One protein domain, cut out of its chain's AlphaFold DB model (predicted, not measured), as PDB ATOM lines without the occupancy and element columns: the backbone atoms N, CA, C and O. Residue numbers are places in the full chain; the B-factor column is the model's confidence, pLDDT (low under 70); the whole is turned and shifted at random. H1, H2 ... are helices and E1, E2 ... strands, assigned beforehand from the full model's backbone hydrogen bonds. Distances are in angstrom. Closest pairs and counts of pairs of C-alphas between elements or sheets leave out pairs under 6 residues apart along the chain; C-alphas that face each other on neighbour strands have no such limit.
ATOM      1  N   SER A 252      39.061  19.953 -11.940       49.97
ATOM      2  CA  SER A 252      37.902  20.828 -12.211       49.97
ATOM      3  C   SER A 252      38.088  22.325 -11.914       49.97
ATOM      4  O   SER A 252      37.594  23.148 -12.684       49.97
ATOM      5  N   GLY A 253      38.815  22.703 -10.858       51.62
ATOM      6  CA  GLY A 253      39.009  24.113 -10.491       51.62
ATOM      7  C   GLY A 253      40.084  24.859 -11.300       51.62
ATOM      8  O   GLY A 253      39.994  26.072 -11.476       51.62
ATOM      9  N   GLU A 254      41.045  24.149 -11.904       56.72
ATOM     10  CA  GLU A 254      42.068  24.761 -12.771       56.72
ATOM     11  C   GLU A 254      41.541  25.067 -14.178       56.72
ATOM     12  O   GLU A 254      42.119  25.890 -14.887       56.72
ATOM     13  N   ARG A 255      40.441  24.423 -14.595       53.47
ATOM     14  CA  ARG A 255      39.829  24.654 -15.913       53.47
ATOM     15  C   ARG A 255      39.348  26.090 -16.083       53.47
ATOM     16  O   ARG A 255      39.509  26.648 -17.162       53.47
ATOM     17  N   HIS A 256      38.783  26.681 -15.030       62.25
ATOM     18  CA  HIS A 256      38.243  28.036 -15.093       62.25
ATOM     19  C   HIS A 256      39.362  29.069 -15.248       62.25
ATOM     20  O   HIS A 256      39.392  29.771 -16.253       62.25
ATOM     21  N   ILE A 257      40.354  29.088 -14.353       69.88
ATOM     22  CA  ILE A 257      41.449  30.065 -14.450       69.88
ATOM     23  C   ILE A 257      42.302  29.881 -15.715       69.88
ATOM     24  O   ILE A 257      42.717  30.869 -16.306       69.88
ATOM     25  N   ARG A 258      42.484  28.648 -16.213       63.69
ATOM     26  CA  ARG A 258      43.167  28.394 -17.501       63.69
ATOM     27  C   ARG A 258      42.378  28.835 -18.728       63.69
ATOM     28  O   ARG A 258      42.969  29.026 -19.783       63.69
ATOM     29  N   SER A 259      41.055  28.945 -18.624       70.38
ATOM     30  CA  SER A 259      40.250  29.518 -19.708       70.38
ATOM     31  C   SER A 259      40.362  31.043 -19.776       70.38
ATOM     32  O   SER A 259      40.073  31.619 -20.818       70.38
ATOM     33  N   VAL A 260      40.808  31.670 -18.683       73.81
ATOM     34  CA  VAL A 260      40.866  33.127 -18.507       73.81
ATOM     35  C   VAL A 260      42.304  33.658 -18.613       73.81
ATOM     36  O   VAL A 260      42.515  34.763 -19.104       73.81
ATOM     37  N   SER A 261      43.303  32.868 -18.207       78.31
ATOM     38  CA  SER A 261      44.717  33.254 -18.142       78.31
ATOM     39  C   SER A 261      45.626  32.310 -18.927       78.31
ATOM     40  O   SER A 261      45.443  31.091 -18.916       78.31
ATOM     41  N   GLN A 262      46.659  32.879 -19.556       75.69
ATOM     42  CA  GLN A 262      47.758  32.126 -20.175       75.69
ATOM     43  C   GLN A 262      48.879  31.769 -19.186       75.69
ATOM     44  O   GLN A 262      49.726  30.930 -19.497       75.69
ATOM     45  N   TYR A 263      48.890  32.376 -17.997       71.38
ATOM     46  CA  TYR A 263      49.898  32.120 -16.976       71.38
ATOM     47  C   TYR A 263      49.607  30.831 -16.197       71.38
ATOM     48  O   TYR A 263      48.471  30.366 -16.077       71.38
ATOM     49  N   ALA A 264      50.661  30.236 -15.630       71.56
ATOM     50  CA  ALA A 264      50.601  28.958 -14.926       71.56
ATOM     51  C   ALA A 264      50.051  29.083 -13.488       71.56
ATOM     52  O   ALA A 264      50.705  28.680 -12.527       71.56
ATOM     53  N   TRP A 265      48.841  29.627 -13.338       74.50
ATOM     54  CA  TRP A 265      48.157  29.719 -12.049       74.50
ATOM     55  C   TRP A 265      47.906  28.341 -11.426       74.50
ATOM     56  O   TRP A 265      47.529  27.375 -12.098       74.50
ATOM     57  N   VAL A 266      48.082  28.264 -10.108       62.38
ATOM     58  CA  VAL A 266      47.903  27.044  -9.316       62.38
ATOM     59  C   VAL A 266      46.860  27.290  -8.227       62.38
ATOM     60  O   VAL A 266      46.989  28.224  -7.437       62.38
ATOM     61  N   GLN A 267      45.819  26.456  -8.169       70.38
ATOM     62  CA  GLN A 267      44.762  26.580  -7.164       70.38
ATOM     63  C   GLN A 267      45.217  26.008  -5.821       70.38
ATOM     64  O   GLN A 267      45.326  24.791  -5.676       70.38
ATOM     65  N   VAL A 268      45.444  26.873  -4.831       60.66
ATOM     66  CA  VAL A 268      45.988  26.513  -3.511       60.66
ATOM     67  C   VAL A 268      44.936  26.357  -2.395       60.66
ATOM     68  O   VAL A 268      45.253  26.236  -1.211       60.66
ATOM     69  N   GLY A 269      43.661  26.447  -2.763       63.16
ATOM     70  CA  GLY A 269      42.496  26.336  -1.892       63.16
ATOM     71  C   GLY A 269      41.209  26.541  -2.700       63.16
ATOM     72  O   GLY A 269      41.294  26.910  -3.871       63.16
ATOM     73  N   PRO A 270      40.016  26.335  -2.111       69.25
ATOM     74  CA  PRO A 270      38.748  26.391  -2.847       69.25
ATOM     75  C   PRO A 270      38.571  27.663  -3.685       69.25
ATOM     76  O   PRO A 270      38.176  27.579  -4.840       69.25
ATOM     77  N   GLU A 271      38.964  28.818  -3.143       78.12
ATOM     78  CA  GLU A 271      38.885  30.121  -3.817       78.12
ATOM     79  C   GLU A 271      40.198  30.901  -3.673       78.12
ATOM     80  O   GLU A 271      40.204  32.109  -3.435       78.12
ATOM     81  N   ARG A 272      41.331  30.189  -3.741       77.88
ATOM     82  CA  ARG A 272      42.668  30.775  -3.606       77.88
ATOM     83  C   ARG A 272      43.598  30.250  -4.690       77.88
ATOM     84  O   ARG A 272      43.738  29.040  -4.843       77.88
ATOM     85  N   PHE A 273      44.273  31.150  -5.393       82.69
ATOM     86  CA  PHE A 273      45.124  30.836  -6.541       82.69
ATOM     87  C   PHE A 273      46.454  31.570  -6.428       82.69
ATOM     88  O   PHE A 273      46.494  32.684  -5.913       82.69
ATOM     89  N   VAL A 274      47.542  30.947  -6.876       80.94
ATOM     90  CA  VAL A 274      48.897  31.503  -6.802       80.94
ATOM     91  C   VAL A 274      49.582  31.430  -8.162       80.94
ATOM     92  O   VAL A 274      49.508  30.401  -8.834       80.94
ATOM     93  N   LEU A 275      50.272  32.508  -8.532       80.25
ATOM     94  CA  LEU A 275      51.182  32.594  -9.671       80.25
ATOM     95  C   LEU A 275      52.585  32.922  -9.159       80.25
ATOM     96  O   LEU A 275      52.802  33.985  -8.581       80.25
ATOM     97  N   SER A 276      53.532  32.009  -9.355       77.62
ATOM     98  CA  SER A 276      54.914  32.176  -8.894       77.62
ATOM     99  C   SER A 276      55.791  32.824  -9.962       77.62
ATOM    100  O   SER A 276      55.745  32.430 -11.123       77.62
ATOM    101  N   ALA A 277      56.642  33.757  -9.546       74.44
ATOM    102  CA  ALA A 277      57.696  34.336 -10.365       74.44
ATOM    103  C   ALA A 277      59.007  33.536 -10.234       74.44
ATOM    104  O   ALA A 277      59.258  32.934  -9.183       74.44
ATOM    105  N   PRO A 278      59.912  33.601 -11.231       63.16
ATOM    106  CA  PRO A 278      61.226  32.952 -11.166       63.16
ATOM    107  C   PRO A 278      62.089  33.396  -9.974       63.16
ATOM    108  O   PRO A 278      62.930  32.641  -9.497       63.16
ATOM    109  N   SER A 279      61.858  34.607  -9.456       66.44
ATOM    110  CA  SER A 279      62.549  35.161  -8.282       66.44
ATOM    111  C   SER A 279      62.107  34.548  -6.944       66.44
ATOM    112  O   SER A 279      62.633  34.920  -5.897       66.44
ATOM    113  N   GLY A 280      61.109  33.657  -6.950       66.62
ATOM    114  CA  GLY A 280      60.484  33.091  -5.751       66.62
ATOM    115  C   GLY A 280      59.400  33.980  -5.129       66.62
ATOM    116  O   GLY A 280      58.714  33.545  -4.202       66.62
ATOM    117  N   SER A 281      59.218  35.206  -5.635       77.25
ATOM    118  CA  SER A 281      58.054  36.048  -5.319       77.25
ATOM    119  C   SER A 281      56.802  35.474  -5.981       77.25
ATOM    120  O   SER A 281      56.907  34.729  -6.953       77.25
ATOM    121  N   TYR A 282      55.611  35.794  -5.484       82.81
ATOM    122  CA  TYR A 282      54.377  35.274  -6.071       82.81
ATOM    123  C   TYR A 282      53.201  36.233  -5.920       82.81
ATOM    124  O   TYR A 282      53.143  37.036  -4.987       82.81
ATOM    125  N   ILE A 283      52.242  36.119  -6.833       87.00
ATOM    126  CA  ILE A 283      50.935  36.763  -6.743       87.00
ATOM    127  C   ILE A 283      49.941  35.745  -6.200       87.00
ATOM    128  O   ILE A 283      49.988  34.567  -6.555       87.00
ATOM    129  N   ARG A 284      49.026  36.188  -5.342       90.06
ATOM    130  CA  ARG A 284      47.934  35.374  -4.818       90.06
ATOM    131  C   ARG A 284      46.597  36.069  -5.016       90.06
ATOM    132  O   ARG A 284      46.438  37.203  -4.577       90.06
ATOM    133  N   ILE A 285      45.639  35.358  -5.596       90.62
ATOM    134  CA  ILE A 285      44.229  35.751  -5.657       90.62
ATOM    135  C   ILE A 285      43.481  34.992  -4.567       90.62
ATOM    136  O   ILE A 285      43.666  33.782  -4.419       90.62
ATOM    137  N   GLU A 286      42.648  35.681  -3.797       89.31
ATOM    138  CA  GLU A 286      41.762  35.057  -2.814       89.31
ATOM    139  C   GLU A 286      40.422  35.783  -2.705       89.31
ATOM    140  O   GLU A 286      40.344  36.994  -2.932       89.31
ATOM    141  N   ARG A 287      39.368  35.041  -2.354       85.69
ATOM    142  CA  ARG A 287      38.066  35.635  -2.049       85.69
ATOM    143  C   ARG A 287      38.103  36.379  -0.715       85.69
ATOM    144  O   ARG A 287      38.658  35.885   0.266       85.69
ATOM    145  N   ILE A 288      37.479  37.549  -0.681       86.19
ATOM    146  CA  ILE A 288      37.296  38.352   0.526       86.19
ATOM    147  C   ILE A 288      36.123  37.756   1.316       86.19
ATOM    148  O   ILE A 288      35.009  37.654   0.803       86.19
ATOM    149  N   THR A 289      36.379  37.304   2.546       70.81
ATOM    150  CA  THR A 289      35.366  36.678   3.420       70.81
ATOM    151  C   THR A 289      34.616  37.675   4.299       70.81
ATOM    152  O   THR A 289      33.505  37.370   4.722       70.81
ATOM    153  N   ASP A 290      35.190  38.853   4.551       63.53
ATOM    154  CA  ASP A 290      34.538  39.912   5.326       63.53
ATOM    155  C   ASP A 290      33.679  40.800   4.419       63.53
ATOM    156  O   ASP A 290      34.167  41.432   3.482       63.53
ATOM    157  N   ALA A 291      32.379  40.834   4.714       49.16
ATOM    158  CA  ALA A 291      31.320  41.417   3.891       49.16
ATOM    159  C   ALA A 291      31.288  42.963   3.842       49.16
ATOM    160  O   ALA A 291      30.312  43.529   3.357       49.16
ATOM    161  N   ASP A 292      32.335  43.654   4.300       56.12
ATOM    162  CA  ASP A 292      32.303  45.108   4.528       56.12
ATOM    163  C   ASP A 292      32.954  45.968   3.426       56.12
ATOM    164  O   ASP A 292      33.210  47.158   3.618       56.12
ATOM    165  N   VAL A 293      33.210  45.423   2.228       52.78
ATOM    166  CA  VAL A 293      33.959  46.163   1.193       52.78
ATOM    167  C   VAL A 293      33.249  46.213  -0.163       52.78
ATOM    168  O   VAL A 293      33.369  45.315  -0.987       52.78
ATOM    169  N   ARG A 294      32.566  47.338  -0.421       57.19
ATOM    170  CA  ARG A 294      32.452  48.045  -1.724       57.19
ATOM    171  C   ARG A 294      32.289  47.187  -2.999       57.19
ATOM    172  O   ARG A 294      32.864  47.519  -4.030       57.19
ATOM    173  N   GLY A 295      31.523  46.096  -2.957       65.38
ATOM    174  CA  GLY A 295      31.243  45.264  -4.137       65.38
ATOM    175  C   GLY A 295      32.430  44.456  -4.684       65.38
ATOM    176  O   GLY A 295      32.300  43.864  -5.753       65.38
ATOM    177  N   ALA A 296      33.564  44.398  -3.977       72.56
ATOM    178  CA  ALA A 296      34.703  43.570  -4.359       72.56
ATOM    179  C   ALA A 296      34.612  42.189  -3.694       72.56
ATOM    180  O   ALA A 296      34.517  42.087  -2.474       72.56
ATOM    181  N   ALA A 297      34.663  41.123  -4.493       83.00
ATOM    182  CA  ALA A 297      34.617  39.742  -4.015       83.00
ATOM    183  C   ALA A 297      36.006  39.089  -3.956       83.00
ATOM    184  O   ALA A 297      36.213  38.168  -3.170       83.00
ATOM    185  N   TYR A 298      36.964  39.563  -4.754       89.12
ATOM    186  CA  TYR A 298      38.306  38.996  -4.862       89.12
ATOM    187  C   TYR A 298      39.373  40.065  -4.651       89.12
ATOM    188  O   TYR A 298      39.200  41.226  -5.021       89.12
ATOM    189  N   ARG A 299      40.508  39.657  -4.084       92.69
ATOM    190  CA  ARG A 299      41.710  40.482  -3.948       92.69
ATOM    191  C   ARG A 299      42.906  39.757  -4.543       92.69
ATOM    192  O   ARG A 299      43.099  38.576  -4.253       92.69
ATOM    193  N   ALA A 300      43.739  40.478  -5.290       93.50
ATOM    194  CA  ALA A 300      45.064  40.018  -5.689       93.50
ATOM    195  C   ALA A 300      46.150  40.735  -4.873       93.50
ATOM    196  O   ALA A 300      46.138  41.959  -4.734       93.50
ATOM    197  N   VAL A 301      47.099  39.973  -4.331       90.75
ATOM    198  CA  VAL A 301      48.236  40.478  -3.550       90.75
ATOM    199  C   VAL A 301      49.554  39.947  -4.097       90.75
ATOM    200  O   VAL A 301      49.637  38.800  -4.519       90.75
ATOM    201  N   GLU A 302      50.601  40.756  -4.028       91.69
ATOM    202  CA  GLU A 302      51.981  40.366  -4.290       91.69
ATOM    203  C   GLU A 302      52.697  40.066  -2.968       91.69
ATOM    204  O   GLU A 302      52.676  40.868  -2.032       91.69
ATOM    205  N   ILE A 303      53.376  38.924  -2.902       85.69
ATOM    206  CA  ILE A 303      54.266  38.555  -1.808       85.69
ATOM    207  C   ILE A 303      55.682  38.446  -2.375       85.69
ATOM    208  O   ILE A 303      55.986  37.549  -3.165       85.69
ATOM    209  N   ARG A 304      56.560  39.367  -1.965       84.44
ATOM    210  CA  ARG A 304      57.953  39.420  -2.432       84.44
ATOM    211  C   ARG A 304      58.880  38.647  -1.508       84.44
ATOM    212  O   ARG A 304      58.723  38.706  -0.288       84.44
ATOM    213  N   VAL A 305      59.865  37.969  -2.084       80.06
ATOM    214  CA  VAL A 305      60.972  37.375  -1.323       80.06
ATOM    215  C   VAL A 305      61.888  38.485  -0.814       80.06
ATOM    216  O   VAL A 305      62.220  39.414  -1.552       80.06
ATOM    217  N   LEU A 306      62.278  38.402   0.457       76.62
ATOM    218  CA  LEU A 306      63.249  39.306   1.068       76.62
ATOM    219  C   LEU A 306      64.668  38.726   0.961       76.62
ATOM    220  O   LEU A 306      64.831  37.506   1.045       76.62
ATOM    221  N   PRO A 307      65.712  39.567   0.834       77.56
ATOM    222  CA  PRO A 307      67.094  39.103   0.889       77.56
ATOM    223  C   PRO A 307      67.395  38.395   2.214       77.56
ATOM    224  O   PRO A 307      66.918  38.811   3.278       77.56
ATOM    225  N   ALA A 308      68.215  37.345   2.154       72.81
ATOM    226  CA  ALA A 308      68.597  36.569   3.329       72.81
ATOM    227  C   ALA A 308      69.196  37.475   4.421       72.81
ATOM    228  O   ALA A 308      70.074  38.289   4.152       72.81
ATOM    229  N   GLY A 309      68.696  37.341   5.654       71.94
ATOM    230  CA  GLY A 309      69.141  38.130   6.809       71.94
ATOM    231  C   GLY A 309      68.388  39.447   7.047       71.94
ATOM    232  O   GLY A 309      68.596  40.065   8.085       71.94
ATOM    233  N   THR A 310      67.479  39.858   6.153       75.25
ATOM    234  CA  THR A 310      66.728  41.126   6.300       75.25
ATOM    235  C   THR A 310      65.617  41.043   7.353       75.25
ATOM    236  O   THR A 310      65.323  42.020   8.037       75.25
ATOM    237  N   ALA A 311      64.974  39.883   7.493       74.44
ATOM    238  CA  ALA A 311      63.884  39.672   8.440       74.44
ATOM    239  C   ALA A 311      63.814  38.205   8.889       74.44
ATOM    240  O   ALA A 311      64.368  37.316   8.247       74.44
ATOM    241  N   LYS A 312      63.079  37.950   9.982       69.62
ATOM    242  CA  LYS A 312      62.755  36.583  10.437       69.62
ATOM    243  C   LYS A 312      61.857  35.830   9.445       69.62
ATOM    244  O   LYS A 312      61.907  34.607   9.396       69.62
ATOM    245  N   SER A 313      61.033  36.552   8.684       68.69
ATOM    246  CA  SER A 313      60.224  35.996   7.597       68.69
ATOM    247  C   SER A 313      60.991  36.109   6.275       68.69
ATOM    248  O   SER A 313      61.465  37.204   5.967       68.69
ATOM    249  N   PRO A 314      61.067  35.040   5.459       71.88
ATOM    250  CA  PRO A 314      61.671  35.099   4.126       71.88
ATOM    251  C   PRO A 314      60.832  35.908   3.121       71.88
ATOM    252  O   PRO A 314      61.284  36.170   2.008       71.88
ATOM    253  N   TYR A 315      59.622  36.320   3.506       77.69
ATOM    254  CA  TYR A 315      58.690  37.066   2.668       77.69
ATOM    255  C   TYR A 315      58.312  38.413   3.281       77.69
ATOM    256  O   TYR A 315      58.141  38.531   4.501       77.69
ATOM    257  N   ALA A 316      58.129  39.404   2.412       80.12
ATOM    258  CA  ALA A 316      57.566  40.701   2.753       80.12
ATOM    259  C   ALA A 316      56.074  40.585   3.100       80.12
ATOM    260  O   ALA A 316      55.398  39.627   2.714       80.12
ATOM    261  N   ALA A 317      55.547  41.594   3.797       82.31
ATOM    262  CA  ALA A 317      54.110  41.717   3.998       82.31
ATOM    263  C   ALA A 317      53.379  41.758   2.636       82.31
ATOM    264  O   ALA A 317      53.892  42.396   1.707       82.31
ATOM    265  N   PRO A 318      52.209  41.102   2.499       87.94
ATOM    266  CA  PRO A 318      51.450  41.112   1.252       87.94
ATOM    267  C   PRO A 318      51.108  42.539   0.820       87.94
ATOM    268  O   PRO A 318      50.528  43.300   1.596       87.94
ATOM    269  N   ARG A 319      51.447  42.894  -0.419       90.31
ATOM    270  CA  ARG A 319      51.081  44.174  -1.030       90.31
ATOM    271  C   ARG A 319      49.858  43.973  -1.909       90.31
ATOM    272  O   ARG A 319      49.900  43.166  -2.830       90.31
ATOM    273  N   GLU A 320      48.775  44.688  -1.634       93.31
ATOM    274  CA  GLU A 320      47.586  44.640  -2.484       93.31
ATOM    275  C   GLU A 320      47.892  45.213  -3.869       93.31
ATOM    276  O   GLU A 320      48.444  46.306  -3.989       93.31
ATOM    277  N   ILE A 321      47.576  44.431  -4.900       92.94
ATOM    278  CA  ILE A 321      47.691  44.829  -6.303       92.94
ATOM    279  C   ILE A 321      46.363  45.450  -6.737       92.94
ATOM    280  O   ILE A 321      46.341  46.536  -7.306       92.94
ATOM    281  N   LEU A 322      45.264  44.737  -6.467       92.75
ATOM    282  CA  LEU A 322      43.909  45.139  -6.829       92.75
ATOM    283  C   LEU A 322      42.858  44.382  -6.016       92.75
ATOM    284  O   LEU A 322      43.117  43.317  -5.442       92.75
ATOM    285  N   THR A 323      41.637  44.900  -6.082       92.56
ATOM    286  CA  THR A 323      40.402  44.212  -5.707       92.56
ATOM    287  C   THR A 323      39.446  44.201  -6.897       92.56
ATOM    288  O   THR A 323      39.482  45.100  -7.736       92.56
ATOM    289  N   ALA A 324      38.616  43.166  -7.006       86.69
ATOM    290  CA  ALA A 324      37.696  42.989  -8.122       86.69
ATOM    291  C   ALA A 324      36.376  42.356  -7.676       86.69
ATOM    292  O   ALA A 324      36.328  41.578  -6.721       86.69
ATOM    293  N   ALA A 325      35.295  42.684  -8.383       85.62
ATOM    294  CA  ALA A 325      33.965  42.136  -8.127       85.62
ATOM    295  C   ALA A 325      33.832  40.678  -8.592       85.62
ATOM    296  O   ALA A 325      33.078  39.908  -7.998       85.62
ATOM    297  N   THR A 326      34.573  40.290  -9.632       84.38
ATOM    298  CA  THR A 326      34.546  38.942 -10.204       84.38
ATOM    299  C   THR A 326      35.924  38.288 -10.162       84.38
ATOM    300  O   THR A 326      36.950  38.951  -9.987       84.38
ATOM    301  N   PHE A 327      35.934  36.963 -10.297       84.06
ATOM    302  CA  PHE A 327      37.163  36.185 -10.359       84.06
ATOM    303  C   PHE A 327      37.964  36.494 -11.631       84.06
ATOM    304  O   PHE A 327      39.159  36.757 -11.540       84.06
ATOM    305  N   ASP A 328      37.305  36.528 -12.789       83.69
ATOM    306  CA  ASP A 328      37.938  36.771 -14.090       83.69
ATOM    307  C   ASP A 328      38.618  38.147 -14.137       83.69
ATOM    308  O   ASP A 328      39.765  38.254 -14.571       83.69
ATOM    309  N   ASP A 329      37.973  39.183 -13.592       85.69
ATOM    310  CA  ASP A 329      38.562  40.525 -13.479       85.69
ATOM    311  C   ASP A 329      39.805  40.527 -12.576       85.69
ATOM    312  O   ASP A 329      40.805  41.187 -12.879       85.69
ATOM    313  N   ALA A 330      39.771  39.765 -11.474       91.25
ATOM    314  CA  ALA A 330      40.923  39.628 -10.587       91.25
ATOM    315  C   ALA A 330      42.100  38.943 -11.294       91.25
ATOM    316  O   ALA A 330      43.247  39.353 -11.112       91.25
ATOM    317  N   VAL A 331      41.813  37.919 -12.103       90.00
ATOM    318  CA  VAL A 331      42.803  37.173 -12.889       90.00
ATOM    319  C   VAL A 331      43.407  38.055 -13.977       90.00
ATOM    320  O   VAL A 331      44.625  38.187 -14.031       90.00
ATOM    321  N   HIS A 332      42.592  38.727 -14.790       90.12
ATOM    322  CA  HIS A 332      43.087  39.614 -15.845       90.12
ATOM    323  C   HIS A 332      43.918  40.776 -15.298       90.12
ATOM    324  O   HIS A 332      44.966  41.113 -15.854       90.12
ATOM    325  N   GLY A 333      43.488  41.378 -14.188       90.44
ATOM    326  CA  GLY A 333      44.254  42.438 -13.547       90.44
ATOM    327  C   GLY A 333      45.583  41.936 -12.967       90.44
ATOM    328  O   GLY A 333      46.604  42.617 -13.085       90.44
ATOM    329  N   ALA A 334      45.597  40.730 -12.392       92.19
ATOM    330  CA  ALA A 334      46.816  40.101 -11.894       92.19
ATOM    331  C   ALA A 334      47.773  39.695 -13.028       92.19
ATOM    332  O   ALA A 334      48.978  39.873 -12.877       92.19
ATOM    333  N   ASP A 335      47.259  39.217 -14.161       91.75
ATOM    334  CA  ASP A 335      48.038  38.891 -15.361       91.75
ATOM    335  C   ASP A 335      48.682  40.137 -15.972       91.75
ATOM    336  O   ASP A 335      49.866  40.132 -16.306       91.75
ATOM    337  N   ASN A 336      47.927  41.236 -16.069       91.38
ATOM    338  CA  ASN A 336      48.467  42.511 -16.533       91.38
ATOM    339  C   ASN A 336      49.605  42.984 -15.617       91.38
ATOM    340  O   ASN A 336      50.675  43.356 -16.100       91.38
ATOM    341  N   TYR A 337      49.419  42.894 -14.296       91.00
ATOM    342  CA  TYR A 337      50.485  43.185 -13.341       91.00
ATOM    343  C   TYR A 337      51.688  42.242 -13.516       91.00
ATOM    344  O   TYR A 337      52.825  42.707 -13.572       91.00
ATOM    345  N   ALA A 338      51.457  40.933 -13.659       86.00
ATOM    346  CA  ALA A 338      52.505  39.933 -13.854       86.00
ATOM    347  C   ALA A 338      53.330  40.198 -15.121       86.00
ATOM    348  O   ALA A 338      54.552  40.088 -15.078       86.00
ATOM    349  N   SER A 339      52.698  40.626 -16.218       86.31
ATOM    350  CA  SER A 339      53.393  40.964 -17.469       86.31
ATOM    351  C   SER A 339      54.405  42.110 -17.314       86.31
ATOM    352  O   SER A 339      55.416  42.144 -18.011       86.31
ATOM    353  N   GLN A 340      54.153  43.022 -16.370       85.00
ATOM    354  CA  GLN A 340      55.006  44.180 -16.091       85.00
ATOM    355  C   GLN A 340      56.033  43.881 -14.992       85.00
ATOM    356  O   GLN A 340      57.179  44.316 -15.074       85.00
ATOM    357  N   ALA A 341      55.622  43.147 -13.955       77.75
ATOM    358  CA  ALA A 341      56.435  42.858 -12.776       77.75
ATOM    359  C   ALA A 341      57.363  41.646 -12.955       77.75
ATOM    360  O   ALA A 341      58.417  41.589 -12.316       77.75
ATOM    361  N   PHE A 342      57.000  40.690 -13.818       75.19
ATOM    362  CA  PHE A 342      57.743  39.456 -14.093       75.19
ATOM    363  C   PHE A 342      58.047  39.304 -15.594       75.19
ATOM    364  O   PHE A 342      57.576  38.356 -16.239       75.19
TER     365      PHE A 342
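Overview. This is residues 252 to 342 of the 345 residues of the protein "Helicase C-terminal domain-containing protein" of Acyrthosiphon pisum (UniProt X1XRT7). A strongly twisted sheet of five antiparallel strands is covered on one face by the long helix H2, which runs along the strands, while the other face is bare of named helices. The short helix H1 sits near the E1 edge of the sheet and touches the first part of H2, and the long link of residues 304 to 318 loops out past the ends of E4 and E5. The printed part has 91 residues with two named helices and five named strands, in the order H1, E1, E2, E3, E4, E5, H2, and its class is mixed, helices and strands. The sheet's order is E1, E2, E3, E4, E5. The whole is compact, with a radius of gyration of the C-alphas of 13.5 A and spans of 38 by 32 by 24 A.

Along the chain. The strands are E1, residues 266 to 269, E2, residues 272 to 276, E3, residues 282 to 287, 16.8 A long, E4, residues 298 to 303, 16.3 A, and E5, residues 319 to 324, 15.2 A. H2, residues 327 to 341, is 20.5 A long and ends with C-alpha 341 at (56.435, 42.858, -12.776). H1, residues 254 to 260, is 10.2 A long and begins with C-alpha 254 at (42.068, 24.761, -12.771). C-alpha 282, where E3 begins, is at (54.377, 35.274, -6.071).

Arrangement. The strands E1 to E5 form a meander, each strand the antiparallel neighbour of the one before, and each successive pair is a hairpin. Within hydrogen-bond range are N 266 and O 274 of E1 and E2, 2.9 A, N 275 and O 283 of E2 and E3, 2.9 A, N 284 and O 301 of E3 and E4, 2.8 A, and N 300 and O 322 of E4 and E5, 2.9 A. The sheet is only just strongly twisted, with C-alphas up to 4.1 A off its best plane. With H2 on one face, it makes two layers, a sheet and a helix on it. H2 has a height over the sheet of 7.9 A and lies over E4, along the strands at 18 degrees on the local plane; 10 of its C-alphas fall on E4 and 2 on E3, which it only just fails to lie over. The closest C-alphas of E5 and H2 are those of Ala 324 and Ala 330, 5.3 A. H1 only grazes the sheet, with residues 254 to 258. H1 and H2 touch, H2 with residues 328 to 332 alone; the closest C-alphas are those of Val 260 and Asp 328, 6.4 A. Their lines are only just about perpendicular, at 71 degrees. Every O i to N i+4 pair is within hydrogen-bond range in H1, and 10 of 11 are in H2.

Size, cuts and confidence. The two C-alphas farthest apart are those of Ser 252 and Gly 309, 40.5 A. The printed part has no cut. The link from E4 to E5 is long, with 15 residues. The mean pLDDT of the printed part is 77.6, and 22 residues are under 70, among them residues 252 to 258 and 290 to 295.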